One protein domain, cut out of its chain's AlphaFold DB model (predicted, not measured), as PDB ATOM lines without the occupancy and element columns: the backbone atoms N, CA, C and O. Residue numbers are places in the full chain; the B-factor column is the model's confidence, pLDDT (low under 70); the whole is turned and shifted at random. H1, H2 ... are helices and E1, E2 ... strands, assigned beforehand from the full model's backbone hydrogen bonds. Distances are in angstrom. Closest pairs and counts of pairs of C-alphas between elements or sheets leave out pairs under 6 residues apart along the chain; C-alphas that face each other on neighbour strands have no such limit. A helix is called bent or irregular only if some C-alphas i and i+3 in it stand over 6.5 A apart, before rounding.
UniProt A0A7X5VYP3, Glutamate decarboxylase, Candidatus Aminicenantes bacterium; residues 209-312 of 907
ATOM      1  N   ARG A 209     140.110 130.817 102.264       96.31
ATOM      2  CA  ARG A 209     141.171 130.253 103.106       96.31
ATOM      3  C   ARG A 209     141.625 128.908 102.558       96.31
ATOM      4  O   ARG A 209     142.802 128.755 102.247       96.31
ATOM      5  N   GLU A 210     140.703 127.967 102.390       95.50
ATOM      6  CA  GLU A 210     141.032 126.627 101.894       95.50
ATOM      7  C   GLU A 210     141.621 126.671 100.481       95.50
ATOM      8  O   GLU A 210     142.639 126.028 100.225       95.50
ATOM      9  N   LEU A 211     141.070 127.504  99.589       96.75
ATOM     10  CA  LEU A 211     141.589 127.682  98.231       96.75
ATOM     11  C   LEU A 211     143.060 128.099  98.245       96.75
ATOM     12  O   LEU A 211     143.878 127.540  97.520       96.75
ATOM     13  N   ARG A 212     143.402 129.100  99.063       97.25
ATOM     14  CA  ARG A 212     144.736 129.707  99.059       97.25
ATOM     15  C   ARG A 212     145.814 128.720  99.506       97.25
ATOM     16  O   ARG A 212     146.913 128.770  98.964       97.25
ATOM     17  N   PHE A 213     145.507 127.829 100.450       97.06
ATOM     18  CA  PHE A 213     146.458 126.835 100.964       97.06
ATOM     19  C   PHE A 213     146.437 125.498 100.207       97.06
ATOM     20  O   PHE A 213     147.404 124.740 100.316       97.06
ATOM     21  N   LEU A 214     145.403 125.221  99.402       96.81
ATOM     22  CA  LEU A 214     145.253 123.957  98.675       96.81
ATOM     23  C   LEU A 214     146.504 123.544  97.873       96.81
ATOM     24  O   LEU A 214     146.915 122.393  98.014       96.81
ATOM     25  N   PRO A 215     147.178 124.417  97.093       97.94
ATOM     26  CA  PRO A 215     148.333 123.997  96.291       97.94
ATOM     27  C   PRO A 215     149.519 123.488  97.118       97.94
ATOM     28  O   PRO A 215     150.279 122.644  96.650       97.94
ATOM     29  N   VAL A 216     149.675 123.983  98.351       98.12
ATOM     30  CA  VAL A 216     150.710 123.514  99.285       98.12
ATOM     31  C   VAL A 216     150.391 122.092  99.748       98.12
ATOM     32  O   VAL A 216     151.273 121.235  99.741       98.12
ATOM     33  N   GLY A 217     149.123 121.828 100.072       97.31
ATOM     34  CA  GLY A 217     148.629 120.488 100.386       97.31
ATOM     35  C   GLY A 217     148.772 119.520  99.213       97.31
ATOM     36  O   GLY A 217     149.288 118.417  99.372       97.31
ATOM     37  N   VAL A 218     148.401 119.962  98.009       97.88
ATOM     38  CA  VAL A 218     148.556 119.168  96.784       97.88
ATOM     39  C   VAL A 218     150.016 118.814  96.530       97.88
ATOM     40  O   VAL A 218     150.301 117.668  96.204       97.88
ATOM     41  N   LYS A 219     150.953 119.756  96.701       98.12
ATOM     42  CA  LYS A 219     152.382 119.463  96.538       98.12
ATOM     43  C   LYS A 219     152.836 118.326  97.458       98.12
ATOM     44  O   LYS A 219     153.501 117.413  96.984       98.12
ATOM     45  N   ALA A 220     152.433 118.352  98.729       97.50
ATOM     46  CA  ALA A 220     152.733 117.273  99.671       97.50
ATOM     47  C   ALA A 220     152.092 115.936  99.242       97.50
ATOM     48  O   ALA A 220     152.770 114.912  99.214       97.50
ATOM     49  N   ALA A 221     150.828 115.952  98.808       97.25
ATOM     50  CA  ALA A 221     150.143 114.755  98.314       97.25
ATOM     51  C   ALA A 221     150.791 114.172  97.044       97.25
ATOM     52  O   ALA A 221     150.842 112.956  96.875       97.25
ATOM     53  N   LEU A 222     151.311 115.009  96.141       97.75
ATOM     54  CA  LEU A 222     152.043 114.543  94.959       97.75
ATOM     55  C   LEU A 222     153.369 113.866  95.323       97.75
ATOM     56  O   LEU A 222     153.787 112.954  94.614       97.75
ATOM     57  N   ASP A 223     154.030 114.289  96.399       95.81
ATOM     58  CA  ASP A 223     155.256 113.637  96.864       95.81
ATOM     59  C   ASP A 223     154.981 112.310  97.591       95.81
ATOM     60  O   ASP A 223     155.767 111.373  97.435       95.81
ATOM     61  N   GLU A 224     153.880 112.213  98.345       96.19
ATOM     62  CA  GLU A 224     153.572 111.055  99.202       96.19
ATOM     63  C   GLU A 224     152.627 110.031  98.545       96.19
ATOM     64  O   GLU A 224     152.941 108.840  98.507       96.19
ATOM     65  N   GLU A 225     151.497 110.470  97.984       95.75
ATOM     66  CA  GLU A 225     150.412 109.598  97.489       95.75
ATOM     67  C   GLU A 225     150.451 109.380  95.976       95.75
ATOM     68  O   GLU A 225     150.045 108.327  95.472       95.75
ATOM     69  N   TYR A 226     150.922 110.385  95.232       95.25
ATOM     70  CA  TYR A 226     150.934 110.369  93.767       95.25
ATOM     71  C   TYR A 226     152.327 110.594  93.139       95.25
ATOM     72  O   TYR A 226     152.429 111.300  92.126       95.25
ATOM     73  N   PRO A 227     153.412 109.971  93.655       95.69
ATOM     74  CA  PRO A 227     154.772 110.216  93.167       95.69
ATOM     75  C   PRO A 227     154.968 109.848  91.693       95.69
ATOM     76  O   PRO A 227     155.868 110.373  91.041       95.69
ATOM     77  N   GLN A 228     154.126 108.968  91.152       94.50
ATOM     78  CA  GLN A 228     154.179 108.500  89.769       94.50
ATOM     79  C   GLN A 228     153.722 109.533  88.727       94.50
ATOM     80  O   GLN A 228     154.020 109.343  87.554       94.50
ATOM     81  N   ILE A 229     153.027 110.605  89.131       95.75
ATOM     82  CA  ILE A 229     152.525 111.659  88.220       95.75
ATOM     83  C   ILE A 229     153.017 113.067  88.582       95.75
ATOM     84  O   ILE A 229     152.630 114.047  87.947       95.75
ATOM     85  N   LYS A 230     153.850 113.214  89.620       95.19
ATOM     86  CA  LYS A 230     154.198 114.535  90.173       95.19
ATOM     87  C   LYS A 230     154.900 115.476  89.188       95.19
ATOM     88  O   LYS A 230     154.751 116.689  89.288       95.19
ATOM     89  N   ASP A 231     155.627 114.918  88.221       95.88
ATOM     90  CA  ASP A 231     156.306 115.662  87.154       95.88
ATOM     91  C   ASP A 231     155.376 116.094  86.004       95.88
ATOM     92  O   ASP A 231     155.758 116.950  85.196       95.88
ATOM     93  N   ASP A 232     154.167 115.528  85.940       96.44
ATOM     94  CA  ASP A 232     153.184 115.763  84.878       96.44
ATOM     95  C   ASP A 232     152.165 116.850  85.245       96.44
ATOM     96  O   ASP A 232     151.580 117.472  84.355       96.44
ATOM     97  N   ILE A 233     151.992 117.137  86.542       97.19
ATOM     98  CA  ILE A 233     151.105 118.205  87.018       97.19
ATOM     99  C   ILE A 233     151.728 119.571  86.745       97.19
ATOM    100  O   ILE A 233     152.740 119.961  87.339       97.19
ATOM    101  N   LYS A 234     151.084 120.326  85.855       96.62
ATOM    102  CA  LYS A 234     151.515 121.660  85.441       96.62
ATOM    103  C   LYS A 234     150.450 122.700  85.745       96.62
ATOM    104  O   LYS A 234     149.267 122.443  85.570       96.62
ATOM    105  N   VAL A 235     150.898 123.885  86.143       96.56
ATOM    106  CA  VAL A 235     150.056 125.048  86.452       96.56
ATOM    107  C   VAL A 235     150.594 126.281  85.746       96.56
ATOM    108  O   VAL A 235     151.795 126.376  85.461       96.56
ATOM    109  N   LYS A 236     149.726 127.249  85.455       94.38
ATOM    110  CA  LYS A 236     150.169 128.538  84.930       94.38
ATOM    111  C   LYS A 236     150.616 129.450  86.071       94.38
ATOM    112  O   LYS A 236     149.827 129.835  86.930       94.38
ATOM    113  N   PHE A 237     151.872 129.876  86.031       92.50
ATOM    114  CA  PHE A 237     152.434 130.853  86.961       92.50
ATOM    115  C   PHE A 237     153.272 131.877  86.196       92.50
ATOM    116  O   PHE A 237     154.016 131.523  85.281       92.50
ATOM    117  N   ALA A 238     153.125 133.165  86.520       85.94
ATOM    118  CA  ALA A 238     153.813 134.259  85.817       85.94
ATOM    119  C   ALA A 238     153.653 134.215  84.276       85.94
ATOM    120  O   ALA A 238     154.574 134.527  83.524       85.94
ATOM    121  N   GLY A 239     152.489 133.767  83.790       85.44
ATOM    122  CA  GLY A 239     152.203 133.635  82.357       85.44
ATOM    123  C   GLY A 239     152.814 132.409  81.666       85.44
ATOM    124  O   GLY A 239     152.512 132.188  80.495       85.44
ATOM    125  N   SER A 240     153.601 131.592  82.372       90.69
ATOM    126  CA  SER A 240     154.251 130.386  81.843       90.69
ATOM    127  C   SER A 240     153.652 129.117  82.444       90.69
ATOM    128  O   SER A 240     153.205 129.119  83.588       90.69
ATOM    129  N   LEU A 241     153.651 128.026  81.678       96.06
ATOM    130  CA  LEU A 241     153.268 126.707  82.178       96.06
ATOM    131  C   LEU A 241     154.482 126.062  82.862       96.06
ATOM    132  O   LEU A 241     155.499 125.825  82.208       96.06
ATOM    133  N   VAL A 242     154.378 125.792  84.160       96.75
ATOM    134  CA  VAL A 242     155.464 125.254  84.999       96.75
ATOM    135  C   VAL A 242     154.991 124.010  85.743       96.75
ATOM    136  O   VAL A 242     153.788 123.832  85.933       96.75
ATOM    137  N   LYS A 243     155.909 123.134  86.162       97.94
ATOM    138  CA  LYS A 243     155.541 121.999  87.015       97.94
ATOM    139  C   LYS A 243     155.170 122.509  88.403       97.94
ATOM    140  O   LYS A 243     155.882 123.345  88.959       97.94
ATOM    141  N   LEU A 244     154.096 121.981  88.984       97.81
ATOM    142  CA  LEU A 244     153.658 122.388  90.322       97.81
ATOM    143  C   LEU A 244     154.733 122.087  91.375       97.81
ATOM    144  O   LEU A 244     154.982 122.904  92.260       97.81
ATOM    145  N   ILE A 245     155.411 120.943  91.246       97.44
ATOM    146  CA  ILE A 245     156.447 120.501  92.186       97.44
ATOM    147  C   ILE A 245     157.655 121.453  92.246       97.44
ATOM    148  O   ILE A 245     158.295 121.553  93.295       97.44
ATOM    149  N   ASP A 246     157.917 122.218  91.182       97.19
ATOM    150  CA  ASP A 246     159.049 123.151  91.101       97.19
ATOM    151  C   ASP A 246     158.785 124.479  91.836       97.19
ATOM    152  O   ASP A 246     159.717 125.241  92.089       97.19
ATOM    153  N   LEU A 247     157.531 124.769  92.199       97.31
ATOM    154  CA  LEU A 247     157.155 126.020  92.858       97.31
ATOM    155  C   LEU A 247     157.467 126.004  94.360       97.31
ATOM    156  O   LEU A 247     157.222 125.014  95.061       97.31
ATOM    157  N   ASP A 248     157.971 127.124  94.882       96.50
ATOM    158  CA  ASP A 248     158.130 127.323  96.324       96.50
ATOM    159  C   ASP A 248     156.789 127.642  97.019       96.50
ATOM    160  O   ASP A 248     155.772 127.901  96.376       96.50
ATOM    161  N   ALA A 249     156.772 127.629  98.356       97.00
ATOM    162  CA  ALA A 249     155.545 127.879  99.117       97.00
ATOM    163  C   ALA A 249     154.920 129.255  98.838       97.00
ATOM    164  O   ALA A 249     153.701 129.366  98.780       97.00
ATOM    165  N   TRP A 250     155.723 130.300  98.628       97.25
ATOM    166  CA  TRP A 250     155.192 131.627  98.317       97.25
ATOM    167  C   TRP A 250     154.573 131.668  96.921       97.25
ATOM    168  O   TRP A 250     153.502 132.243  96.748       97.25
ATOM    169  N   GLN A 251     155.203 131.033  95.935       96.88
ATOM    170  CA  GLN A 251     154.670 130.938  94.577       96.88
ATOM    171  C   GLN A 251     153.369 130.128  94.540       96.88
ATOM    172  O   GLN A 251     152.406 130.563  93.914       96.88
ATOM    173  N   LEU A 252     153.305 129.006  95.268       97.81
ATOM    174  CA  LEU A 252     152.097 128.182  95.409       97.81
ATOM    175  C   LEU A 252     150.932 128.970  96.019       97.81
ATOM    176  O   LEU A 252     149.819 128.925  95.500       97.81
ATOM    177  N   LEU A 253     151.201 129.755  97.065       97.56
ATOM    178  CA  LEU A 253     150.216 130.637  97.697       97.56
ATOM    179  C   LEU A 253     149.808 131.817  96.795       97.56
ATOM    180  O   LEU A 253     148.875 132.535  97.123       97.56
ATOM    181  N   ASN A 254     150.449 132.034  95.648       97.06
ATOM    182  CA  ASN A 254     150.124 133.111  94.706       97.06
ATOM    183  C   ASN A 254     149.689 132.588  93.328       97.06
ATOM    184  O   ASN A 254     149.730 133.322  92.339       97.06
ATOM    185  N   LEU A 255     149.253 131.327  93.259       96.75
ATOM    186  CA  LEU A 255     148.594 130.781  92.077       96.75
ATOM    187  C   LEU A 255     147.214 131.420  91.855       96.75
ATOM    188  O   LEU A 255     146.538 131.854  92.796       96.75
ATOM    189  N   GLY A 256     146.815 131.448  90.580       94.88
ATOM    190  CA  GLY A 256     145.508 131.918  90.134       94.88
ATOM    191  C   GLY A 256     144.376 131.030  90.638       94.88
ATOM    192  O   GLY A 256     144.483 129.814  90.572       94.88
ATOM    193  N   ASN A 257     143.266 131.618  91.079       94.62
ATOM    194  CA  ASN A 257     142.152 130.866  91.679       94.62
ATOM    195  C   ASN A 257     141.620 129.727  90.788       94.62
ATOM    196  O   ASN A 257     141.443 128.611  91.265       94.62
ATOM    197  N   ASP A 258     141.403 129.995  89.495       93.75
ATOM    198  CA  ASP A 258     140.943 128.968  88.547       93.75
ATOM    199  C   ASP A 258     142.018 127.901  88.299       93.75
ATOM    200  O   ASP A 258     141.695 126.721  88.253       93.75
ATOM    201  N   GLU A 259     143.298 128.297  88.243       94.81
ATOM    202  CA  GLU A 259     144.417 127.352  88.125       94.81
ATOM    203  C   GLU A 259     144.456 126.399  89.320       94.81
ATOM    204  O   GLU A 259     144.686 125.214  89.135       94.81
ATOM    205  N   ILE A 260     144.189 126.893  90.536       96.12
ATOM    206  CA  ILE A 260     144.135 126.068  91.749       96.12
ATOM    207  C   ILE A 260     142.984 125.054  91.673       96.12
ATOM    208  O   ILE A 260     143.176 123.877  91.976       96.12
ATOM    209  N   LEU A 261     141.793 125.500  91.262       92.94
ATOM    210  CA  LEU A 261     140.588 124.663  91.178       92.94
ATOM    211  C   LEU A 261     140.651 123.610  90.061       92.94
ATOM    212  O   LEU A 261     139.895 122.638  90.098       92.94
ATOM    213  N   ASP A 262     141.541 123.785  89.086       92.88
ATOM    214  CA  ASP A 262     141.763 122.827  88.003       92.88
ATOM    215  C   ASP A 262     142.826 121.762  88.339       92.88
ATOM    216  O   ASP A 262     142.968 120.790  87.596       92.88
ATOM    217  N   ILE A 263     143.526 121.861  89.481       95.31
ATOM    218  CA  ILE A 263     144.541 120.863  89.856       95.31
ATOM    219  C   ILE A 263     143.924 119.483  90.160       95.31
ATOM    220  O   ILE A 263     144.393 118.502  89.580       95.31
ATOM    221  N   PRO A 264     142.889 119.341  91.017       92.44
ATOM    222  CA  PRO A 264     142.296 118.028  91.298       92.44
ATOM    223  C   PRO A 264     141.752 117.284  90.063       92.44
ATOM    224  O   PRO A 264     142.092 116.105  89.911       92.44
ATOM    225  N   PRO A 265     140.999 117.913  89.133       89.62
ATOM    226  CA  PRO A 265     140.591 117.229  87.907       89.62
ATOM    227  C   PRO A 265     141.785 116.882  87.005       89.62
ATOM    228  O   PRO A 265     141.802 115.798  86.426       89.62
ATOM    229  N   ALA A 266     142.829 117.721  86.937       94.12
ATOM    230  CA  ALA A 266     144.044 117.385  86.188       94.12
ATOM    231  C   ALA A 266     144.762 116.148  86.764       94.12
ATOM    232  O   ALA A 266     145.203 115.279  86.009       94.12
ATOM    233  N   ILE A 267     144.830 116.022  88.096       95.38
ATOM    234  CA  ILE A 267     145.334 114.813  88.765       95.38
ATOM    235  C   ILE A 267     144.496 113.599  88.352       95.38
ATOM    236  O   ILE A 267     145.059 112.574  87.971       95.38
ATOM    237  N   ALA A 268     143.166 113.707  88.380       91.62
ATOM    238  CA  ALA A 268     142.272 112.610  88.017       91.62
ATOM    239  C   ALA A 268     142.455 112.143  86.562       91.62
ATOM    240  O   ALA A 268     142.538 110.937  86.298       91.62
ATOM    241  N   GLU A 269     142.571 113.082  85.621       94.25
ATOM    242  CA  GLU A 269     142.827 112.787  84.210       94.25
ATOM    243  C   GLU A 269     144.157 112.057  84.006       94.25
ATOM    244  O   GLU A 269     144.203 111.030  83.321       94.25
ATOM    245  N   ILE A 270     145.231 112.546  84.629       95.81
ATOM    246  CA  ILE A 270     146.567 111.960  84.480       95.81
ATOM    247  C   ILE A 270     146.642 110.601  85.186       95.81
ATOM    248  O   ILE A 270     147.192 109.658  84.619       95.81
ATOM    249  N   LEU A 271     146.019 110.432  86.359       94.62
ATOM    250  CA  LEU A 271     145.919 109.131  87.031       94.62
ATOM    251  C   LEU A 271     145.264 108.086  86.125       94.62
ATOM    252  O   LEU A 271     145.818 106.998  85.945       94.62
ATOM    253  N   LYS A 272     144.140 108.438  85.491       93.50
ATOM    254  CA  LYS A 272     143.429 107.546  84.568       93.50
ATOM    255  C   LYS A 272     144.275 107.146  83.358       93.50
ATOM    256  O   LYS A 272     144.167 106.014  82.891       93.50
ATOM    257  N   GLN A 273     145.106 108.056  82.853       92.94
ATOM    258  CA  GLN A 273     146.022 107.791  81.739       92.94
ATOM    259  C   GLN A 273     147.239 106.959  82.166       92.94
ATOM    260  O   GLN A 273     147.677 106.093  81.411       92.94
ATOM    261  N   SER A 274     147.769 107.207  83.366       90.94
ATOM    262  CA  SER A 274     148.978 106.560  83.892       90.94
ATOM    263  C   SER A 274     148.767 105.092  84.281       90.94
ATOM    264  O   SER A 274     149.672 104.280  84.092       90.94
ATOM    265  N   ASP A 275     147.573 104.729  84.766       88.88
ATOM    266  CA  ASP A 275     147.208 103.347  85.111       88.88
ATOM    267  C   ASP A 275     145.789 102.995  84.613       88.88
ATOM    268  O   ASP A 275     144.828 102.919  85.392       88.88
ATOM    269  N   PRO A 276     145.619 102.767  83.295       85.94
ATOM    270  CA  PRO A 276     144.305 102.507  82.712       85.94
ATOM    271  C   PRO A 276     143.630 101.241  83.248       85.94
ATOM    272  O   PRO A 276     142.405 101.152  83.206       85.94
ATOM    273  N   GLN A 277     144.397 100.260  83.742       88.06
ATOM    274  CA  GLN A 277     143.844  99.018  84.290       88.06
ATOM    275  C   GLN A 277     143.207  99.253  85.661       88.06
ATOM    276  O   GLN A 277     142.079  98.813  85.888       88.06
ATOM    277  N   LYS A 278     143.878  99.987  86.558       88.25
ATOM    278  CA  LYS A 278     143.347 100.309  87.892       88.25
ATOM    279  C   LYS A 278     142.072 101.151  87.832       88.25
ATOM    280  O   LYS A 278     141.178 100.966  88.656       88.25
ATOM    281  N   TYR A 279     141.983 102.063  86.864       87.62
ATOM    282  CA  TYR A 279     140.887 103.032  86.753       87.62
ATOM    283  C   TYR A 279     139.853 102.700  85.666       87.62
ATOM    284  O   TYR A 279     138.961 103.507  85.405       87.62
ATOM    285  N   GLN A 280     139.923 101.517  85.045       86.38
ATOM    286  CA  GLN A 280     139.076 101.148  83.901       86.38
ATOM    287  C   GLN A 280     137.570 101.272  84.187       86.38
ATOM    288  O   GLN A 280     136.808 101.673  83.309       86.38
ATOM    289  N   SER A 281     137.139 100.933  85.404       86.75
ATOM    290  CA  SER A 281     135.728 100.947  85.808       86.75
ATOM    291  C   SER A 281     135.246 102.286  86.373       86.75
ATOM    292  O   SER A 281     134.096 102.360  86.791       86.75
ATOM    293  N   LYS A 282     136.108 103.310  86.452       81.25
ATOM    294  CA  LYS A 282     135.797 104.606  87.074       81.25
ATOM    295  C   LYS A 282     135.695 105.712  86.029       81.25
ATOM    296  O   LYS A 282     136.493 105.783  85.085       81.25
ATOM    297  N   THR A 283     134.724 106.598  86.185       83.31
ATOM    298  CA  THR A 283     134.645 107.857  85.432       83.31
ATOM    299  C   THR A 283     135.742 108.828  85.893       83.31
ATOM    300  O   THR A 283     136.455 108.546  86.853       83.31
ATOM    301  N   ILE A 284     135.957 109.938  85.175       81.94
ATOM    302  CA  ILE A 284     136.909 110.968  85.639       81.94
ATOM    303  C   ILE A 284     136.398 111.593  86.947       81.94
ATOM    304  O   ILE A 284     137.174 111.704  87.887       81.94
ATOM    305  N   ASP A 285     135.097 111.878  87.038       75.25
ATOM    306  CA  ASP A 285     134.435 112.412  88.237       75.25
ATOM    307  C   ASP A 285     134.633 111.518  89.479       75.25
ATOM    308  O   ASP A 285     134.853 112.021  90.584       75.25
ATOM    309  N   ASP A 286     134.594 110.190  89.311       79.00
ATOM    310  CA  ASP A 286     134.840 109.241  90.408       79.00
ATOM    311  C   ASP A 286     136.275 109.357  90.933       79.00
ATOM    312  O   ASP A 286     136.517 109.336  92.139       79.00
ATOM    313  N   ILE A 287     137.242 109.484  90.020       86.12
ATOM    314  CA  ILE A 287     138.658 109.622  90.370       86.12
ATOM    315  C   ILE A 287     138.906 110.997  90.992       86.12
ATOM    316  O   ILE A 287     139.622 111.088  91.984       86.12
ATOM    317  N   GLU A 288     138.295 112.055  90.460       85.88
ATOM    318  CA  GLU A 288     138.375 113.403  91.030       85.88
ATOM    319  C   GLU A 288     137.841 113.419  92.467       85.88
ATOM    320  O   GLU A 288     138.475 113.980  93.358       85.88
ATOM    321  N   SER A 289     136.722 112.740  92.720       82.31
ATOM    322  CA  SER A 289     136.143 112.614  94.060       82.31
ATOM    323  C   SER A 289     137.088 111.887  95.031       82.31
ATOM    324  O   SER A 289     137.209 112.291  96.187       82.31
ATOM    325  N   GLU A 290     137.813 110.861  94.568       85.56
ATOM    326  CA  GLU A 290     138.863 110.186  95.352       85.56
ATOM    327  C   GLU A 290     140.070 111.094  95.629       85.56
ATOM    328  O   GLU A 290     140.640 111.041  96.720       85.56
ATOM    329  N   VAL A 291     140.447 111.949  94.674       88.88
ATOM    330  CA  VAL A 291     141.498 112.962  94.863       88.88
ATOM    331  C   VAL A 291     141.066 113.986  95.913       88.88
ATOM    332  O   VAL A 291     141.827 114.260  96.840       88.88
ATOM    333  N   TRP A 292     139.841 114.511  95.831       87.25
ATOM    334  CA  TRP A 292     139.300 115.427  96.839       87.25
ATOM    335  C   TRP A 292     139.235 114.789  98.229       87.25
ATOM    336  O   TRP A 292     139.635 115.425  99.200       87.25
ATOM    337  N   GLU A 293     138.806 113.529  98.342       85.19
ATOM    338  CA  GLU A 293     138.777 112.798  99.618       85.19
ATOM    339  C   GLU A 293     140.188 112.610 100.204       85.19
ATOM    340  O   GLU A 293     140.399 112.817 101.405       85.19
ATOM    341  N   CYS A 294     141.175 112.290  99.365       89.56
ATOM    342  CA  CYS A 294     142.581 112.209  99.764       89.56
ATOM    343  C   CYS A 294     143.090 113.555 100.304       89.56
ATOM    344  O   CYS A 294     143.562 113.638 101.441       89.56
ATOM    345  N   LEU A 295     142.918 114.629  99.529       90.81
ATOM    346  CA  LEU A 295     143.350 115.973  99.915       90.81
ATOM    347  C   LEU A 295     142.657 116.435 101.198       90.81
ATOM    348  O   LEU A 295     143.322 116.878 102.135       90.81
ATOM    349  N   ALA A 296     141.335 116.278 101.281       87.75
ATOM    350  CA  ALA A 296     140.554 116.670 102.442       87.75
ATOM    351  C   ALA A 296     141.006 115.925 103.703       87.75
ATOM    352  O   ALA A 296     141.175 116.561 104.737       87.75
ATOM    353  N   SER A 297     141.256 114.616 103.627       87.44
ATOM    354  CA  SER A 297     141.523 113.773 104.803       87.44
ATOM    355  C   SER A 297     142.929 113.876 105.396       87.44
ATOM    356  O   SER A 297     143.105 113.480 106.547       87.44
ATOM    357  N   GLN A 298     143.924 114.364 104.648       90.06
ATOM    358  CA  GLN A 298     145.324 114.356 105.111       90.06
ATOM    359  C   GLN A 298     146.127 115.616 104.765       90.06
ATOM    360  O   GLN A 298     147.080 115.934 105.474       90.06
ATOM    361  N   TYR A 299     145.744 116.349 103.717       94.56
ATOM    362  CA  TYR A 299     146.573 117.411 103.133       94.56
ATOM    363  C   TYR A 299     145.889 118.788 103.119       94.56
ATOM    364  O   TYR A 299     146.423 119.739 102.554       94.56
ATOM    365  N   SER A 300     144.709 118.915 103.732       92.56
ATOM    366  CA  SER A 300     143.944 120.163 103.788       92.56
ATOM    367  C   SER A 300     144.155 120.919 105.099       92.56
ATOM    368  O   SER A 300     144.421 120.332 106.154       92.56
ATOM    369  N   LEU A 301     143.969 122.239 105.043       92.81
ATOM    370  CA  LEU A 301     143.997 123.081 106.235       92.81
ATOM    371  C   LEU A 301     142.827 122.749 107.173       92.81
ATOM    372  O   LEU A 301     143.023 122.728 108.387       92.81
ATOM    373  N   ASN A 302     141.647 122.430 106.633       91.06
ATOM    374  CA  ASN A 302     140.491 121.964 107.408       91.06
ATOM    375  C   ASN A 302     140.805 120.775 108.334       91.06
ATOM    376  O   ASN A 302     140.330 120.758 109.468       91.06
ATOM    377  N   THR A 303     141.600 119.801 107.881       90.75
ATOM    378  CA  THR A 303     141.913 118.608 108.689       90.75
ATOM    379  C   THR A 303     143.079 118.820 109.646       90.75
ATOM    380  O   THR A 303     143.048 118.327 110.773       90.75
ATOM    381  N   LEU A 304     144.110 119.546 109.218       93.12
ATOM    382  CA  LEU A 304     145.327 119.732 110.013       93.12
ATOM    383  C   LEU A 304     145.195 120.870 111.034       93.12
ATOM    384  O   LEU A 304     145.809 120.833 112.101       93.12
ATOM    385  N   GLY A 305     144.393 121.886 110.718       93.25
ATOM    386  CA  GLY A 305     144.371 123.154 111.434       93.25
ATOM    387  C   GLY A 305     145.587 124.030 111.112       93.25
ATOM    388  O   GLY A 305     146.638 123.564 110.669       93.25
ATOM    389  N   ILE A 306     145.447 125.339 111.347       91.81
ATOM    390  CA  ILE A 306     146.463 126.325 110.949       91.81
ATOM    391  C   ILE A 306     147.805 126.133 111.661       91.81
ATOM    392  O   ILE A 306     148.841 126.269 111.022       91.81
ATOM    393  N   THR A 307     147.807 125.754 112.941       93.12
ATOM    394  CA  THR A 307     149.047 125.536 113.701       93.12
ATOM    395  C   THR A 307     149.886 124.423 113.081       93.12
ATOM    396  O   THR A 307     151.023 124.663 112.690       93.12
ATOM    397  N   GLN A 308     149.296 123.239 112.890       95.12
ATOM    398  CA  GLN A 308     150.005 122.102 112.302       95.12
ATOM    399  C   GLN A 308     150.476 122.410 110.877       95.12
ATOM    400  O   GLN A 308     151.591 122.056 110.506       95.12
ATOM    401  N   PHE A 309     149.658 123.109 110.083       94.75
ATOM    402  CA  PHE A 309     150.009 123.474 108.709       94.75
ATOM    403  C   PHE A 309     151.213 124.433 108.634       94.75
ATOM    404  O   PHE A 309     151.971 124.396 107.666       94.75
ATOM    405  N   TYR A 310     151.407 125.285 109.650       95.25
ATOM    406  CA  TYR A 310     152.545 126.209 109.746       95.25
ATOM    407  C   TYR A 310     153.790 125.610 110.410       95.25
ATOM    408  O   TYR A 310     154.891 126.101 110.159       95.25
ATOM    409  N   GLU A 311     153.642 124.569 111.227       95.75
ATOM    410  CA  GLU A 311     154.758 123.912 111.921       95.75
ATOM    411  C   GLU A 311     155.371 122.752 111.123       95.75
ATOM    412  O   GLU A 311     156.563 122.490 111.250       95.75
ATOM    413  N   ASP A 312     154.589 122.067 110.289       95.44
ATOM    414  CA  ASP A 312     155.034 120.895 109.531       95.44
ATOM    415  C   ASP A 312     155.808 121.287 108.256       95.44
ATOM    416  O   ASP A 312     155.308 122.021 107.392       95.44
TER     417      ASP A 312
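AT A GLANCE: This is residues 209 to 312 of the 907 residues of the protein "Glutamate decarboxylase" of Candidatus Aminicenantes bacterium (UniProt A0A7X5VYP3). What is this domain built round? A kinked helix, H1, makes the core; the end of H5, residues 295 to 299, packs across it at residues 217 to 221, while H6 packs on its residues 210 to 217 and the short helix H3 on its residues 211 to 215. H4 packs on H5, and the small hairpin of E1 and E2 lies out at one side, near H3. What are its make-up and size? The printed part has 104 residues, with six named helices and two named strands in the order H1 E1 E2 H2 H3 H4 H5 H6; the sheet, E1 - E2, is antiparallel and the class is mostly helix. The whole is compact, with a radius of gyration of the C-alphas of 13.4 A and spans of 39 by 32 by 21 A.

HOW THE PARTS SIT: How is the sheet paired? E1, residues 234 to 237, and E2, residues 240 to 243, form an antiparallel hairpin; N 235 and O 242, 2.9 A apart, are within hydrogen-bond range. Which helices meet the hub? H1, residues 209 to 224, touches H3, residues 257 to 261 (closest C-alphas Pro 215 and Ile 260, 6.5 A), with residues 211 to 215 alone, and with 215 to 216 alone it only just touches H2, residues 249 to 252, with 3 pairs of C-alphas within 8 A, the closest Pro 215 and Leu 252, 5.7 A. With residues 217 to 221 alone it touches residues 295 to 299 of H5, residues 284 to 299, about perpendicular at 84 degrees, closest C-alphas Gly 217 and Tyr 299, 4.6 A. With residues 210 to 217 alone it touches H6, residues 301 to 311, about perpendicular at 78 degrees, closest C-alphas Glu 210 and Leu 301, 6.3 A. Where is H4? H4, residues 263 to 274, touches H5 at a steep tilt of 61 degrees, opposite ways, closest C-alphas Ala 268 and Glu 288, 5.0 A; the helix packing is mostly crossed. How complete are the helix backbones? Every O i to N i+4 pair is within hydrogen-bond range in H3, H4 and H5, against 10 of 12 in H1 and 4 of 7 in H6; H2 is too short for one.

IN THESE COORDINATES: Where do the longer helices run? H1 begins at C-alpha 209 (141.171, 130.253, 103.106) and is 23.2 A long, H5 is 21.0 A, H4 16.1 A, and H6, 12.2 A, ends at C-alpha 311 (154.758, 123.912, 111.921). Which are irregular? H1 is irregular, as the C-alphas of residues 212 and 215 are 7.3 A apart, and it has a kink of 38 degrees near residue 216; H6 is irregular too, as the C-alphas of residues 303 and 306 are 9.2 A apart.

THE WHOLE: How far does it reach? The two C-alphas farthest apart, Gln 277 and Thr 307, are 39.9 A apart. Is it continuous and confident? The printed part has no cut and no long link; the mean pLDDT of the printed part is 92.9 and no printed residue is under 70.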